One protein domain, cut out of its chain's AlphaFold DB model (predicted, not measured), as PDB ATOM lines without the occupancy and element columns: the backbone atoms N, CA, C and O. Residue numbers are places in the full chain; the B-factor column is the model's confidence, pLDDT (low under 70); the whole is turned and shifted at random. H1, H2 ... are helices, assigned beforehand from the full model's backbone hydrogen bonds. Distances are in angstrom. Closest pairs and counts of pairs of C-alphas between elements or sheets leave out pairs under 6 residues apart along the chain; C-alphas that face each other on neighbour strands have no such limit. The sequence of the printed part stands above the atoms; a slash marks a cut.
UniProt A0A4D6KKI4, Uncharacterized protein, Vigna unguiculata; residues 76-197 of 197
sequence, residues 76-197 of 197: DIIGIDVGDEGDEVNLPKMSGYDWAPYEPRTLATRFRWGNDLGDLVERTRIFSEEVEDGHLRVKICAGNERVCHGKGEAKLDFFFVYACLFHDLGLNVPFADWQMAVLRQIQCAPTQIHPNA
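What this domain is: This is residues 76 to 197 of the 197 residues of an uncharacterized protein of Vigna unguiculata (UniProt A0A4D6KKI4). With little regular structure, this is a rounded body of loops with four short helices spread through it, H2 and H3 nearly parallel. The long stretch of residues 125 to 162, with no named element, ranges from near the middle to the outside, its C-alphas lying 3 to 20 A from the mean of all C-alphas. The 122 printed residues hold H1, H2, H3, H4 in chain order and no named strand: all helix by class, with under half of the residues in named elements. It is compact, radius of gyration of the C-alphas 14.6 A, spanning 40 by 32 by 26 A.

How they stand to each other: Look first at H2, residues 114 to 124. H3, residues 163 to 169, is close but not clearly touching: the closest C-alphas, of Thr 124 and His 167, are 5.7 A apart. They run the same way, a shallow tilt of 3 degrees. H1, residues 102 to 106, and H4, residues 177 to 185, are apart from each other and from both. Every O i to N i+4 pair is within hydrogen-bond range in H1, H2 and H4; in H3, 2 of 3.

Where its parts are: Find C-alpha 114 at (92.201, 21.919, 112.360); H2 runs 15.3 A from there. H4, 12.1 A, ends at (107.164, 30.017, 83.280).

The domain as a whole: The printed part has no cut. The H2 to H3 link is long. Residues 76 to 90, 132 to 134 and 187 to 197 have pLDDT under 70.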
ATOM      1  N   ASP A  76      92.383   6.943 101.668       46.91
ATOM      2  CA  ASP A  76      92.700   8.214 102.297       46.91
ATOM      3  C   ASP A  76      91.516   9.138 102.005       46.91
ATOM      4  O   ASP A  76      91.068   9.224 100.876       46.91
ATOM      5  N   ILE A  77      90.905   9.715 103.030       43.09
ATOM      6  CA  ILE A  77      89.762  10.626 102.895       43.09
ATOM      7  C   ILE A  77      90.343  12.022 102.623       43.09
ATOM      8  O   ILE A  77      91.413  12.331 103.163       43.09
ATOM      9  N   ILE A  78      89.658  12.900 101.863       54.81
ATOM     10  CA  ILE A  78      89.958  14.349 101.912       54.81
ATOM     11  C   ILE A  78      89.581  14.823 103.307       54.81
ATOM     12  O   ILE A  78      88.462  15.242 103.590       54.81
ATOM     13  N   GLY A  79      90.524  14.656 104.219       57.00
ATOM     14  CA  GLY A  79      90.434  15.096 105.588       57.00
ATOM     15  C   GLY A  79      91.281  16.338 105.759       57.00
ATOM     16  O   GLY A  79      92.365  16.462 105.184       57.00
ATOM     17  N   ILE A  80      90.821  17.244 106.609       64.56
ATOM     18  CA  ILE A  80      91.788  17.970 107.416       64.56
ATOM     19  C   ILE A  80      92.228  16.991 108.496       64.56
ATOM     20  O   ILE A  80      91.393  16.452 109.223       64.56
ATOM     21  N   ASP A  81      93.525  16.725 108.586       64.69
ATOM     22  CA  ASP A  81      94.061  16.003 109.733       64.69
ATOM     23  C   ASP A  81      94.045  16.946 110.946       64.69
ATOM     24  O   ASP A  81      94.937  17.773 111.130       64.69
ATOM     25  N   VAL A  82      92.950  16.884 111.711       57.75
ATOM     26  CA  VAL A  82      92.703  17.701 112.913       57.75
ATOM     27  C   VAL A  82      93.436  17.132 114.139       57.75
ATOM     28  O   VAL A  82      93.507  17.802 115.164       57.75
ATOM     29  N   GLY A  83      93.971  15.907 114.056       54.56
ATOM     30  CA  GLY A  83      94.594  15.221 115.191       54.56
ATOM     31  C   GLY A  83      95.980  15.746 115.568       54.56
ATOM     32  O   GLY A  83      96.417  15.521 116.694       54.56
ATOM     33  N   ASP A  84      96.656  16.448 114.657       56.81
ATOM     34  CA  ASP A  84      98.007  16.963 114.873       56.81
ATOM     35  C   ASP A  84      97.962  18.452 115.239       56.81
ATOM     36  O   ASP A  84      97.974  19.341 114.383       56.81
ATOM     37  N   GLU A  85      97.861  18.734 116.538       57.62
ATOM     38  CA  GLU A  85      98.104  20.074 117.067       57.62
ATOM     39  C   GLU A  85      99.580  20.411 116.822       57.62
ATOM     40  O   GLU A  85     100.475  19.845 117.446       57.62
ATOM     41  N   GLY A  86      99.849  21.343 115.903       56.38
ATOM     42  CA  GLY A  86     101.198  21.707 115.451       56.38
ATOM     43  C   GLY A  86     102.111  22.364 116.502       56.38
ATOM     44  O   GLY A  86     103.024  23.098 116.133       56.38
ATOM     45  N   ASP A  87     101.885  22.150 117.795       57.66
ATOM     46  CA  ASP A  87     102.683  22.661 118.912       57.66
ATOM     47  C   ASP A  87     103.123  21.523 119.852       57.66
ATOM     48  O   ASP A  87     102.914  21.552 121.066       57.66
ATOM     49  N   GLU A  88     103.829  20.525 119.321       59.75
ATOM     50  CA  GLU A  88     104.658  19.686 120.187       59.75
ATOM     51  C   GLU A  88     105.849  20.511 120.717       59.75
ATOM     52  O   GLU A  88     106.742  20.941 119.985       59.75
ATOM     53  N   VAL A  89     105.871  20.740 122.033       58.66
ATOM     54  CA  VAL A  89     106.804  21.656 122.722       58.66
ATOM     55  C   VAL A  89     108.284  21.231 122.718       58.66
ATOM     56  O   VAL A  89     109.117  21.951 123.260       58.66
ATOM     57  N   ASN A  90     108.656  20.104 122.096       65.25
ATOM     58  CA  ASN A  90     110.042  19.606 122.053       65.25
ATOM     59  C   ASN A  90     110.434  19.003 120.694       65.25
ATOM     60  O   ASN A  90     111.064  17.948 120.626       65.25
ATOM     61  N   LEU A  91     110.075  19.668 119.600       72.75
ATOM     62  CA  LEU A  91     110.437  19.191 118.271       72.75
ATOM     63  C   LEU A  91     111.904  19.509 117.917       72.75
ATOM     64  O   LEU A  91     112.377  20.628 118.149       72.75
ATOM     65  N   PRO A  92     112.646  18.558 117.318       76.75
ATOM     66  CA  PRO A  92     114.029  18.780 116.924       76.75
ATOM     67  C   PRO A  92     114.115  19.851 115.836       76.75
ATOM     68  O   PRO A  92     113.292  19.924 114.920       76.75
ATOM     69  N   LYS A  93     115.157  20.681 115.903       77.06
ATOM     70  CA  LYS A  93     115.433  21.656 114.850       77.06
ATOM     71  C   LYS A  93     115.901  20.925 113.592       77.06
ATOM     72  O   LYS A  93     116.950  20.282 113.607       77.06
ATOM     73  N   MET A  94     115.159  21.076 112.499       78.06
ATOM     74  CA  MET A  94     115.584  20.569 111.196       78.06
ATOM     75  C   MET A  94     116.829  21.331 110.711       78.06
ATOM     76  O   MET A  94     116.891  22.560 110.770       78.06
ATOM     77  N   SER A  95     117.846  20.589 110.272       81.56
ATOM     78  CA  SER A  95     119.124  21.112 109.767       81.56
ATOM     79  C   SER A  95     119.292  20.779 108.278       81.56
ATOM     80  O   SER A  95     118.527  19.987 107.738       81.56
ATOM     81  N   GLY A  96     120.250  21.415 107.591       83.69
ATOM     82  CA  GLY A  96     120.503  21.180 106.158       83.69
ATOM     83  C   GLY A  96     119.750  22.102 105.190       83.69
ATOM     84  O   GLY A  96     119.929  22.000 103.979       83.69
ATOM     85  N   TYR A  97     118.965  23.053 105.705       82.94
ATOM     86  CA  TYR A  97     118.189  24.017 104.911       82.94
ATOM     87  C   TYR A  97     118.792  25.433 104.911       82.94
ATOM     88  O   TYR A  97     118.082  26.419 104.732       82.94
ATOM     89  N   ASP A  98     120.108  25.563 105.118       83.19
ATOM     90  CA  ASP A  98     120.792  26.869 105.150       83.19
ATOM     91  C   ASP A  98     120.813  27.589 103.796       83.19
ATOM     92  O   ASP A  98     120.969  28.808 103.758       83.19
ATOM     93  N   TRP A  99     120.616  26.847 102.702       81.81
ATOM     94  CA  TRP A  99     120.508  27.377 101.343       81.81
ATOM     95  C   TRP A  99     119.220  28.181 101.110       81.81
ATOM     96  O   TRP A  99     119.171  28.997 100.192       81.81
ATOM     97  N   ALA A 100     118.174  27.948 101.911       77.38
ATOM     98  CA  ALA A 100     116.907  28.642 101.754       77.38
ATOM     99  C   ALA A 100     117.014  30.101 102.257       77.38
ATOM    100  O   ALA A 100     117.718  30.369 103.239       77.38
ATOM    101  N   PRO A 101     116.313  31.060 101.626       78.31
ATOM    102  CA  PRO A 101     116.258  32.440 102.106       78.31
ATOM    103  C   PRO A 101     115.707  32.554 103.539       78.31
ATOM    104  O   PRO A 101     115.063  31.643 104.060       78.31
ATOM    105  N   TYR A 102     115.953  33.692 104.194       80.69
ATOM    106  CA  TYR A 102     115.561  33.911 105.594       80.69
ATOM    107  C   TYR A 102     114.051  33.759 105.833       80.69
ATOM    108  O   TYR A 102     113.630  33.139 106.811       80.69
ATOM    109  N   GLU A 103     113.237  34.299 104.931       81.06
ATOM    110  CA  GLU A 103     111.779  34.312 105.056       81.06
ATOM    111  C   GLU A 103     111.180  32.891 105.117       81.06
ATOM    112  O   GLU A 103     110.585  32.554 106.146       81.06
ATOM    113  N   PRO A 104     111.393  31.988 104.136       78.12
ATOM    114  CA  PRO A 104     110.846  30.632 104.195       78.12
ATOM    115  C   PRO A 104     111.412  29.794 105.347       78.12
ATOM    116  O   PRO A 104     110.733  28.894 105.829       78.12
ATOM    117  N   ARG A 105     112.615  30.105 105.852       82.06
ATOM    118  CA  ARG A 105     113.212  29.424 107.017       82.06
ATOM    119  C   ARG A 105     112.601  29.836 108.356       82.06
ATOM    120  O   ARG A 105     112.753  29.117 109.346       82.06
ATOM    121  N   THR A 106     111.960  30.998 108.423       80.25
ATOM    122  CA  THR A 106     111.426  31.559 109.674       80.25
ATOM    123  C   THR A 106     109.906  31.524 109.751       80.25
ATOM    124  O   THR A 106     109.362  31.518 110.854       80.25
ATOM    125  N   LEU A 107     109.225  31.415 108.610       78.88
ATOM    126  CA  LEU A 107     107.774  31.284 108.522       78.88
ATOM    127  C   LEU A 107     107.312  29.889 108.965       78.88
ATOM    128  O   LEU A 107     107.458  28.907 108.240       78.88
ATOM    129  N   ALA A 108     106.739  29.823 110.164       82.19
ATOM    130  CA  ALA A 108     105.962  28.681 110.636       82.19
ATOM    131  C   ALA A 108     104.492  28.812 110.204       82.19
ATOM    132  O   ALA A 108     104.030  29.903 109.853       82.19
ATOM    133  N   THR A 109     103.740  27.709 110.254       82.75
ATOM    134  CA  THR A 109     102.288  27.771 110.045       82.75
ATOM    135  C   THR A 109     101.628  28.682 111.083       82.75
ATOM    136  O   THR A 109     102.009  28.711 112.253       82.75
ATOM    137  N   ARG A 110     100.611  29.433 110.651       83.62
ATOM    138  CA  ARG A 110      99.743  30.206 111.553       83.62
ATOM    139  C   ARG A 110      98.597  29.375 112.130       83.62
ATOM    140  O   ARG A 110      97.941  29.821 113.064       83.62
ATOM    141  N   PHE A 111      98.314  28.221 111.527       82.31
ATOM    142  CA  PHE A 111      97.212  27.356 111.929       82.31
ATOM    143  C   PHE A 111      97.644  26.532 113.130       82.31
ATOM    144  O   PHE A 111      98.652  25.835 113.073       82.31
ATOM    145  N   ARG A 112      96.887  26.650 114.219       78.56
ATOM    146  CA  ARG A 112      97.078  25.848 115.433       78.56
ATOM    147  C   ARG A 112      96.036  24.745 115.557       78.56
ATOM    148  O   ARG A 112      96.328  23.710 116.135       78.56
ATOM    149  N   TRP A 113      94.862  24.968 114.970       78.75
ATOM    150  CA  TRP A 113      93.696  24.113 115.111       78.75
ATOM    151  C   TRP A 113      93.129  23.728 113.749       78.75
ATOM    152  O   TRP A 113      93.104  24.540 112.817       78.75
ATOM    153  N   GLY A 114      92.683  22.474 113.627       79.25
ATOM    154  CA  GLY A 114      92.201  21.919 112.360       79.25
ATOM    155  C   GLY A 114      90.965  22.627 111.810       79.25
ATOM    156  O   GLY A 114      90.824  22.730 110.598       79.25
ATOM    157  N   ASN A 115      90.114  23.186 112.671       82.56
ATOM    158  CA  ASN A 115      88.956  23.981 112.253       82.56
ATOM    159  C   ASN A 115      89.374  25.250 111.488       82.56
ATOM    160  O   ASN A 115      88.809  25.530 110.440       82.56
ATOM    161  N   ASP A 116      90.402  25.977 111.941       83.31
ATOM    162  CA  ASP A 116      90.860  27.197 111.260       83.31
ATOM    163  C   ASP A 116      91.424  26.887 109.864       83.31
ATOM    164  O   ASP A 116      91.258  27.659 108.915       83.31
ATOM    165  N   LEU A 117      92.114  25.748 109.748       83.81
ATOM    166  CA  LEU A 117      92.622  25.247 108.475       83.81
ATOM    167  C   LEU A 117      91.474  24.766 107.580       83.81
ATOM    168  O   LEU A 117      91.467  25.077 106.390       83.81
ATOM    169  N   GLY A 118      90.493  24.070 108.151       83.31
ATOM    170  CA  GLY A 118      89.300  23.618 107.446       83.31
ATOM    171  C   GLY A 118      88.500  24.768 106.863       83.31
ATOM    172  O   GLY A 118      88.229  24.777 105.665       83.31
ATOM    173  N   ASP A 119      88.260  25.813 107.652       84.12
ATOM    174  CA  ASP A 119      87.573  26.997 107.159       84.12
ATOM    175  C   ASP A 119      88.323  27.661 105.989       84.12
ATOM    176  O   ASP A 119      87.694  28.230 105.096       84.12
ATOM    177  N   LEU A 120      89.666  27.654 105.988       83.56
ATOM    178  CA  LEU A 120      90.446  28.176 104.860       83.56
ATOM    179  C   LEU A 120      90.245  27.312 103.610       83.56
ATOM    180  O   LEU A 120      90.050  27.868 102.524       83.56
ATOM    181  N   VAL A 121      90.327  25.987 103.763       82.94
ATOM    182  CA  VAL A 121      90.162  25.018 102.671       82.94
ATOM    183  C   VAL A 121      88.789  25.194 102.023       82.94
ATOM    184  O   VAL A 121      88.709  25.321 100.802       82.94
ATOM    185  N   GLU A 122      87.733  25.306 102.832       83.38
ATOM    186  CA  GLU A 122      86.357  25.513 102.369       83.38
ATOM    187  C   GLU A 122      86.168  26.866 101.673       83.38
ATOM    188  O   GLU A 122      85.579  26.941 100.593       83.38
ATOM    189  N   ARG A 123      86.698  27.951 102.257       83.12
ATOM    190  CA  ARG A 123      86.570  29.305 101.693       83.12
ATOM    191  C   ARG A 123      87.321  29.477 100.377       83.12
ATOM    192  O   ARG A 123      86.858  30.214  99.510       83.12
ATOM    193  N   THR A 124      88.474  28.829 100.245       79.94
ATOM    194  CA  THR A 124      89.378  29.006  99.097       79.94
ATOM    195  C   THR A 124      89.151  27.960  98.009       79.94
ATOM    196  O   THR A 124      89.600  28.159  96.887       79.94
ATOM    197  N   ARG A 125      88.434  26.867  98.313       80.88
ATOM    198  CA  ARG A 125      88.244  25.717  97.414       80.88
ATOM    199  C   ARG A 125      89.574  25.169  96.893       80.88
ATOM    200  O   ARG A 125      89.753  25.006  95.697       80.88
ATOM    201  N   ILE A 126      90.505  24.879  97.807       81.62
ATOM    202  CA  ILE A 126      91.872  24.427  97.469       81.62
ATOM    203  C   ILE A 126      91.867  23.188  96.557       81.62
ATOM    204  O   ILE A 126      92.806  22.992  95.790       81.62
ATOM    205  N   PHE A 127      90.824  22.363  96.609       81.00
ATOM    206  CA  PHE A 127      90.655  21.206  95.734       81.00
ATOM    207  C   PHE A 127      89.735  21.526  94.556       81.00
ATOM    208  O   PHE A 127      88.696  22.170  94.720       81.00
ATOM    209  N   SER A 128      90.132  21.082  93.362       76.31
ATOM    210  CA  SER A 128      89.265  21.120  92.180       76.31
ATOM    211  C   SER A 128      88.075  20.174  92.363       76.31
ATOM    212  O   SER A 128      88.206  19.147  93.022       76.31
ATOM    213  N   GLU A 129      86.937  20.476  91.731       77.69
ATOM    214  CA  GLU A 129      85.777  19.563  91.679       77.69
ATOM    215  C   GLU A 129      86.118  18.233  90.980       77.69
ATOM    216  O   GLU A 129      85.437  17.233  91.174       77.69
ATOM    217  N   GLU A 130      87.191  18.215  90.182       74.44
ATOM    218  CA  GLU A 130      87.721  17.020  89.513       74.44
ATOM    219  C   GLU A 130      88.529  16.107  90.449       74.44
ATOM    220  O   GLU A 130      88.887  14.994  90.065       74.44
ATOM    221  N   VAL A 131      88.853  16.562  91.665       70.62
ATOM    222  CA  VAL A 131      89.527  15.720  92.655       70.62
ATOM    223  C   VAL A 131      88.508  14.821  93.297       70.62
ATOM    224  O   VAL A 131      87.683  15.271  94.086       70.62
ATOM    225  N   GLU A 132      88.606  13.533  92.990       64.94
ATOM    226  CA  GLU A 132      87.885  12.526  93.748       64.94
ATOM    227  C   GLU A 132      88.247  12.630  95.229       64.94
ATOM    228  O   GLU A 132      89.434  12.704  95.588       64.94
ATOM    229  N   ASP A 133      87.209  12.589  96.065       61.62
ATOM    230  CA  ASP A 133      87.314  12.591  97.513       61.62
ATOM    231  C   ASP A 133      88.283  11.493  97.979       61.62
ATOM    232  O   ASP A 133      87.921  10.328  98.094       61.62
ATOM    233  N   GLY A 134      89.537  11.865  98.229       62.66
ATOM    234  CA  GLY A 134      90.503  11.043  98.935       62.66
ATOM    235  C   GLY A 134      91.953  11.159  98.490       62.66
ATOM    236  O   GLY A 134      92.874  10.733  99.179       62.66
ATOM    237  N   HIS A 135      92.189  11.790  97.345       70.00
ATOM    238  CA  HIS A 135      93.516  11.788  96.728       70.00
ATOM    239  C   HIS A 135      94.536  12.690  97.430       70.00
ATOM    240  O   HIS A 135      95.741  12.556  97.214       70.00
ATOM    241  N   LEU A 136      94.067  13.641  98.236       74.44
ATOM    242  CA  LEU A 136      94.898  14.647  98.881       74.44
ATOM    243  C   LEU A 136      94.381  14.931 100.290       74.44
ATOM    244  O   LEU A 136      93.184  15.110 100.505       74.44
ATOM    245  N   ARG A 137      95.312  15.036 101.241       76.88
ATOM    246  CA  ARG A 137      95.039  15.400 102.634       76.88
ATOM    247  C   ARG A 137      95.726  16.716 102.968       76.88
ATOM    248  O   ARG A 137      96.884  16.916 102.600       76.88
ATOM    249  N   VAL A 138      95.035  17.599 103.690       80.56
ATOM    250  CA  VAL A 138      95.644  18.821 104.238       80.56
ATOM    251  C   VAL A 138      95.923  18.597 105.716       80.56
ATOM    252  O   VAL A 138      95.058  18.144 106.462       80.56
ATOM    253  N   LYS A 139      97.140  18.921 106.144       84.12
ATOM    254  CA  LYS A 139      97.586  18.764 107.525       84.12
ATOM    255  C   LYS A 139      98.151  20.080 108.048       84.12
ATOM    256  O   LYS A 139      98.754  20.845 107.292       84.12
ATOM    257  N   ILE A 140      97.963  20.337 109.338       83.75
ATOM    258  CA  ILE A 140      98.656  21.426 110.025       83.75
ATOM    259  C   ILE A 140     100.136  21.078 110.129       83.75
ATOM    260  O   ILE A 140     100.497  20.011 110.613       83.75
ATOM    261  N   CYS A 141     101.000  21.984 109.677       82.00
ATOM    262  CA  CYS A 141     102.435  21.800 109.845       82.00
ATOM    263  C   CYS A 141     102.818  21.863 111.327       82.00
ATOM    264  O   CYS A 141     102.317  22.707 112.073       82.00
ATOM    265  N   ALA A 142     103.772  21.042 111.742       80.69
ATOM    266  CA  ALA A 142     104.319  21.127 113.085       80.69
ATOM    267  C   ALA A 142     105.125  22.430 113.273       80.69
ATOM    268  O   ALA A 142     105.650  23.020 112.324       80.69
ATOM    269  N   GLY A 143     105.267  22.903 114.512       80.50
ATOM    270  CA  GLY A 143     105.891  24.197 114.814       80.50
ATOM    271  C   GLY A 143     107.364  24.314 114.393       80.50
ATOM    272  O   GLY A 143     107.877  25.424 114.198       80.50
ATOM    273  N   ASN A 144     108.061  23.189 114.202       82.19
ATOM    274  CA  ASN A 144     109.425  23.137 113.668       82.19
ATOM    275  C   ASN A 144     109.487  22.990 112.136       82.19
ATOM    276  O   ASN A 144     110.582  23.080 111.586       82.19
ATOM    277  N   GLU A 145     108.363  22.791 111.446       83.44
ATOM    278  CA  GLU A 145     108.305  22.627 109.993       83.44
ATOM    279  C   GLU A 145     108.261  23.972 109.267       83.44
ATOM    280  O   GLU A 145     107.737  24.971 109.768       83.44
ATOM    281  N   ARG A 146     108.860  24.018 108.079       84.38
ATOM    282  CA  ARG A 146     108.993  25.214 107.247       84.38
ATOM    283  C   ARG A 146     108.702  24.846 105.806       84.38
ATOM    284  O   ARG A 146     108.988  23.728 105.393       84.38
ATOM    285  N   VAL A 147     108.227  25.811 105.018       81.44
ATOM    286  CA  VAL A 147     107.878  25.575 103.606       81.44
ATOM    287  C   VAL A 147     109.054  25.058 102.767       81.44
ATOM    288  O   VAL A 147     108.864  24.359 101.779       81.44
ATOM    289  N   CYS A 148     110.287  25.393 103.168       79.50
ATOM    290  CA  CYS A 148     111.504  24.965 102.488       79.50
ATOM    291  C   CYS A 148     111.945  23.543 102.853       79.50
ATOM    292  O   CYS A 148     112.943  23.068 102.307       79.50
ATOM    293  N   HIS A 149     111.271  22.885 103.800       83.81
ATOM    294  CA  HIS A 149     111.609  21.526 104.183       83.81
ATOM    295  C   HIS A 149     111.173  20.534 103.105       83.81
ATOM    296  O   HIS A 149     110.117  20.664 102.491       83.81
ATOM    297  N   GLY A 150     112.024  19.544 102.855       80.38
ATOM    298  CA  GLY A 150     111.695  18.407 102.008       80.38
ATOM    299  C   GLY A 150     110.967  17.314 102.788       80.38
ATOM    300  O   GLY A 150     110.800  17.397 104.003       80.38
ATOM    301  N   LYS A 151     110.603  16.245 102.077       79.88
ATOM    302  CA  LYS A 151     109.859  15.087 102.600       79.88
ATOM    303  C   LYS A 151     110.498  14.410 103.829       79.88
ATOM    304  O   LYS A 151     109.786  13.832 104.647       79.88
ATOM    305  N   GLY A 152     111.822  14.470 103.975       79.19
ATOM    306  CA  GLY A 152     112.528  13.790 105.065       79.19
ATOM    307  C   GLY A 152     112.262  12.279 105.060       79.19
ATOM    308  O   GLY A 152     112.368  11.641 104.015       79.19
ATOM    309  N   GLU A 153     111.899  11.727 106.219       76.38
ATOM    310  CA  GLU A 153     111.592  10.298 106.419       76.38
ATOM    311  C   GLU A 153     110.089   9.970 106.316       76.38
ATOM    312  O   GLU A 153     109.670   8.858 106.639       76.38
ATOM    313  N   ALA A 154     109.250  10.919 105.889       74.75
ATOM    314  CA  ALA A 154     107.815  10.676 105.821       74.75
ATOM    315  C   ALA A 154     107.474   9.560 104.825       74.75
ATOM    316  O   ALA A 154     108.037   9.471 103.733       74.75
ATOM    317  N   LYS A 155     106.493   8.727 105.184       77.62
ATOM    318  CA  LYS A 155     106.035   7.615 104.342       77.62
ATOM    319  C   LYS A 155     105.317   8.109 103.081       77.62
ATOM    320  O   LYS A 155     105.568   7.601 101.991       77.62
ATOM    321  N   LEU A 156     104.455   9.112 103.236       78.88
ATOM    322  CA  LEU A 156     103.646   9.678 102.155       78.88
ATOM    323  C   LEU A 156     104.391  10.798 101.428       78.88
ATOM    324  O   LEU A 156     105.221  11.487 102.020       78.88
ATOM    325  N   ASP A 157     104.091  10.972 100.143       80.44
ATOM    326  CA  ASP A 157     104.515  12.151  99.393       80.44
ATOM    327  C   ASP A 157     103.641  13.345  99.772       80.44
ATOM    328  O   ASP A 157     102.419  13.249  99.842       80.44
ATOM    329  N   PHE A 158     104.283  14.478 100.037       80.06
ATOM    330  CA  PHE A 158     103.609  15.718 100.386       80.06
ATOM    331  C   PHE A 158     104.476  16.909  99.983       80.06
ATOM    332  O   PHE A 158     105.663  16.773  99.673       80.06
ATOM    333  N   PHE A 159     103.871  18.088  99.986       78.25
ATOM    334  CA  PHE A 159     104.539  19.341  99.682       78.25
ATOM    335  C   PHE A 159     103.992  20.439 100.589       78.25
ATOM    336  O   PHE A 159     102.815  20.436 100.948       78.25
ATOM    337  N   PHE A 160     104.849  21.385 100.965       80.38
ATOM    338  CA  PHE A 160     104.430  22.561 101.716       80.38
ATOM    339  C   PHE A 160     104.039  23.688 100.766       80.38
ATOM    340  O   PHE A 160     104.679  23.896  99.736       80.38
ATOM    341  N   VAL A 161     103.022  24.457 101.138       76.12
ATOM    342  CA  VAL A 161     102.589  25.627 100.373       76.12
ATOM    343  C   VAL A 161     102.164  26.734 101.319       76.12
ATOM    344  O   VAL A 161     101.615  26.484 102.392       76.12
ATOM    345  N   TYR A 162     102.383  27.976 100.907       78.19
ATOM    346  CA  TYR A 162     101.796  29.122 101.580       78.19
ATOM    347  C   TYR A 162     100.281  29.169 101.387       78.19
ATOM    348  O   TYR A 162      99.780  29.111 100.270       78.19
ATOM    349  N   ALA A 163      99.539  29.391 102.468       74.88
ATOM    350  CA  ALA A 163      98.085  29.545 102.405       74.88
ATOM    351  C   ALA A 163      97.622  30.642 101.426       74.88
ATOM    352  O   ALA A 163      96.622  30.475 100.734       74.88
ATOM    353  N   CYS A 164      98.360  31.754 101.353       71.62
ATOM    354  CA  CYS A 164      98.067  32.846 100.428       71.62
ATOM    355  C   CYS A 164      98.209  32.431  98.961       71.62
ATOM    356  O   CYS A 164      97.593  33.051  98.108       71.62
ATOM    357  N   LEU A 165      98.954  31.365  98.652       72.31
ATOM    358  CA  LEU A 165      99.146  30.946  97.274       72.31
ATOM    359  C   LEU A 165      97.837  30.521  96.613       72.31
ATOM    360  O   LEU A 165      97.508  30.982  95.525       72.31
ATOM    361  N   PHE A 166      97.090  29.649  97.286       75.75
ATOM    362  CA  PHE A 166      95.813  29.158  96.780       75.75
ATOM    363  C   PHE A 166      94.778  30.284  96.717       75.75
ATOM    364  O   PHE A 166      94.043  30.393  95.742       75.75
ATOM    365  N   HIS A 167      94.779  31.164  97.721       73.69
ATOM    366  CA  HIS A 167      93.840  32.277  97.807       73.69
ATOM    367  C   HIS A 167      94.105  33.368  96.760       73.69
ATOM    368  O   HIS A 167      93.194  33.757  96.035       73.69
ATOM    369  N   ASP A 168      95.342  33.852  96.660       76.00
ATOM    370  CA  ASP A 168      95.668  35.034  95.857       76.00
ATOM    371  C   ASP A 168      95.850  34.695  94.372       76.00
ATOM    372  O   ASP A 168      95.529  35.516  93.514       76.00
ATOM    373  N   LEU A 169      96.332  33.485  94.048       74.25
ATOM    374  CA  LEU A 169      96.465  33.027  92.659       74.25
ATOM    375  C   LEU A 169      95.261  32.218  92.155       74.25
ATOM    376  O   LEU A 169      95.236  31.867  90.974       74.25
ATOM    377  N   GLY A 170      94.284  31.898  93.011       75.88
ATOM    378  CA  GLY A 170      93.126  31.075  92.639       75.88
ATOM    379  C   GLY A 170      93.525  29.689  92.121       75.88
ATOM    380  O   GLY A 170      92.946  29.191  91.153       75.88
ATOM    381  N   LEU A 171      94.584  29.112  92.696       77.94
ATOM    382  CA  LEU A 171      95.066  27.791  92.313       77.94
ATOM    383  C   LEU A 171      94.330  26.715  93.103       77.94
ATOM    384  O   LEU A 171      94.206  26.826  94.320       77.94
ATOM    385  N   ASN A 172      93.956  25.641  92.411       82.31
ATOM    386  CA  ASN A 172      93.366  24.454  93.012       82.31
ATOM    387  C   ASN A 172      94.238  23.241  92.673       82.31
ATOM    388  O   ASN A 172      94.897  23.221  91.633       82.31
ATOM    389  N   VAL A 173      94.264  22.247  93.552       78.69
ATOM    390  CA  VAL A 173      95.005  20.995  93.367       78.69
ATOM    391  C   VAL A 173      94.048  19.912  92.838       78.69
ATOM    392  O   VAL A 173      92.896  19.913  93.276       78.69
ATOM    393  N   PRO A 174      94.504  19.002  91.943       74.75
ATOM    394  CA  PRO A 174      95.725  19.113  91.159       74.75
ATOM    395  C   PRO A 174      95.613  20.299  90.207       74.75
ATOM    396  O   PRO A 174      94.536  20.658  89.736       74.75
ATOM    397  N   PHE A 175      96.753  20.928  89.957       77.38
ATOM    398  CA  PHE A 175      96.817  22.102  89.104       77.38
ATOM    399  C   PHE A 175      96.523  21.712  87.654       77.38
ATOM    400  O   PHE A 175      97.106  20.759  87.135       77.38
ATOM    401  N   ALA A 176      95.688  22.495  86.978       79.62
ATOM    402  CA  ALA A 176      95.468  22.359  85.546       79.62
ATOM    403  C   ALA A 176      96.780  22.562  84.765       79.62
ATOM    404  O   ALA A 176      97.675  23.299  85.194       79.62
ATOM    405  N   ASP A 177      96.877  21.985  83.564       80.94
ATOM    406  CA  ASP A 177      98.087  22.059  82.730       80.94
ATOM    407  C   ASP A 177      98.576  23.492  82.495       80.94
ATOM    408  O   ASP A 177      99.782  23.759  82.501       80.94
ATOM    409  N   TRP A 178      97.643  24.433  82.323       82.88
ATOM    410  CA  TRP A 178      97.969  25.843  82.136       82.88
ATOM    411  C   TRP A 178      98.475  26.499  83.430       82.88
ATOM    412  O   TRP A 178      99.419  27.281  83.361       82.88
ATOM    413  N   GLN A 179      97.926  26.154  84.603       80.62
ATOM    414  CA  GLN A 179      98.422  26.633  85.902       80.62
ATOM    415  C   GLN A 179      99.851  26.133  86.107       80.62
ATOM    416  O   GLN A 179     100.756  26.916  86.381       80.62
ATOM    417  N   MET A 180     100.083  24.846  85.846       79.50
ATOM    418  CA  MET A 180     101.418  24.250  85.869       79.50
ATOM    419  C   MET A 180     102.370  24.911  84.867       79.50
ATOM    420  O   MET A 180     103.546  25.113  85.171       79.50
ATOM    421  N   ALA A 181     101.892  25.270  83.673       79.12
ATOM    422  CA  ALA A 181     102.690  25.985  82.683       79.12
ATOM    423  C   ALA A 181     103.061  27.399  83.151       79.12
ATOM    424  O   ALA A 181     104.222  27.781  83.014       79.12
ATOM    425  N   VAL A 182     102.123  28.139  83.752       80.06
ATOM    426  CA  VAL A 182     102.378  29.468  84.323       80.06
ATOM    427  C   VAL A 182     103.401  29.372  85.451       80.06
ATOM    428  O   VAL A 182     104.399  30.083  85.401       80.06
ATOM    429  N   LEU A 183     103.220  28.448  86.401       74.81
ATOM    430  CA  LEU A 183     104.146  28.208  87.516       74.81
ATOM    431  C   LEU A 183     105.574  27.915  87.026       74.81
ATOM    432  O   LEU A 183     106.540  28.517  87.497       74.81
ATOM    433  N   ARG A 184     105.715  27.057  86.006       71.75
ATOM    434  CA  ARG A 184     107.013  26.788  85.360       71.75
ATOM    435  C   ARG A 184     107.589  28.023  84.667       71.75
ATOM    436  O   ARG A 184     108.794  28.247  84.743       71.75
ATOM    437  N   GLN A 185     106.749  28.815  84.003       76.62
ATOM    438  CA  GLN A 185     107.164  30.017  83.280       76.62
ATOM    439  C   GLN A 185     107.713  31.094  84.220       76.62
ATOM    440  O   GLN A 185     108.685  31.763  83.878       76.62
ATOM    441  N   ILE A 186     107.132  31.230  85.414       70.88
ATOM    442  CA  ILE A 186     107.631  32.137  86.457       70.88
ATOM    443  C   ILE A 186     108.744  31.506  87.311       70.88
ATOM    444  O   ILE A 186     109.108  32.064  88.341       70.88
ATOM    445  N   GLN A 187     109.280  30.349  86.888       59.38
ATOM    446  CA  GLN A 187     110.298  29.560  87.596       59.38
ATOM    447  C   GLN A 187     109.981  29.352  89.077       59.38
ATOM    448  O   GLN A 187     110.875  29.328  89.921       59.38
ATOM    449  N   CYS A 188     108.700  29.203  89.392       61.78
ATOM    450  CA  CYS A 188     108.254  29.078  90.755       61.78
ATOM    451  C   CYS A 188     107.699  27.678  90.962       61.78
ATOM    452  O   CYS A 188     106.643  27.320  90.437       61.78
ATOM    453  N   ALA A 189     108.427  26.862  91.723       55.84
ATOM    454  CA  ALA A 189     107.803  25.690  92.313       55.84
ATOM    455  C   ALA A 189     106.638  26.163  93.210       55.84
ATOM    456  O   ALA A 189     106.747  27.239  93.802       55.84
ATOM    457  N   PRO A 190     105.548  25.390  93.377       51.69
ATOM    458  CA  PRO A 190     104.477  25.746  94.318       51.69
ATOM    459  C   PRO A 190     105.002  26.103  95.725       51.69
ATOM    460  O   PRO A 190     104.442  26.944  96.417       51.69
ATOM    461  N   THR A 191     106.135  25.513  96.110       48.41
ATOM    462  CA  THR A 191     106.871  25.746  97.362       48.41
ATOM    463  C   THR A 191     107.649  27.072  97.423       48.41
ATOM    464  O   THR A 191     108.161  27.426  98.481       48.41
ATOM    465  N   GLN A 192     107.782  27.803  96.313       55.59
ATOM    466  CA  GLN A 192     108.641  28.988  96.166       55.59
ATOM    467  C   GLN A 192     107.873  30.292  95.923       55.59
ATOM    468  O   GLN A 192     108.499  31.352  95.863       55.59
ATOM    469  N   ILE A 193     106.542  30.251  95.803       55.97
ATOM    470  CA  ILE A 193     105.758  31.464  95.564       55.97
ATOM    471  C   ILE A 193     105.612  32.233  96.869       55.97
ATOM    472  O   ILE A 193     104.735  31.962  97.689       55.97
ATOM    473  N   HIS A 194     106.486  33.217  97.039       53.22
ATOM    474  CA  HIS A 194     106.292  34.281  98.004       53.22
ATOM    475  C   HIS A 194     105.313  35.308  97.423       53.22
ATOM    476  O   HIS A 194     105.546  35.805  96.322       53.22
ATOM    477  N   PRO A 195     104.239  35.675  98.142       42.50
ATOM    478  CA  PRO A 195     103.229  36.616  97.652       42.50
ATOM    479  C   PRO A 195     103.735  38.062  97.472       42.50
ATOM    480  O   PRO A 195     102.942  38.904  97.083       42.50
ATOM    481  N   ASN A 196     105.007  38.374  97.757       33.78
ATOM    482  CA  ASN A 196     105.596  39.714  97.605       33.78
ATOM    483  C   ASN A 196     107.137  39.652  97.548       33.78
ATOM    484  O   ASN A 196     107.798  40.018  98.520       33.78
ATOM    485  N   ALA A 197     107.707  39.174  96.441       44.91
ATOM    486  CA  ALA A 197     109.109  39.469  96.119       44.91
ATOM    487  C   ALA A 197     109.224  40.843  95.439       44.91
ATOM    488  O   ALA A 197     108.333  41.160  94.618       44.91
TER     489      ALA A 197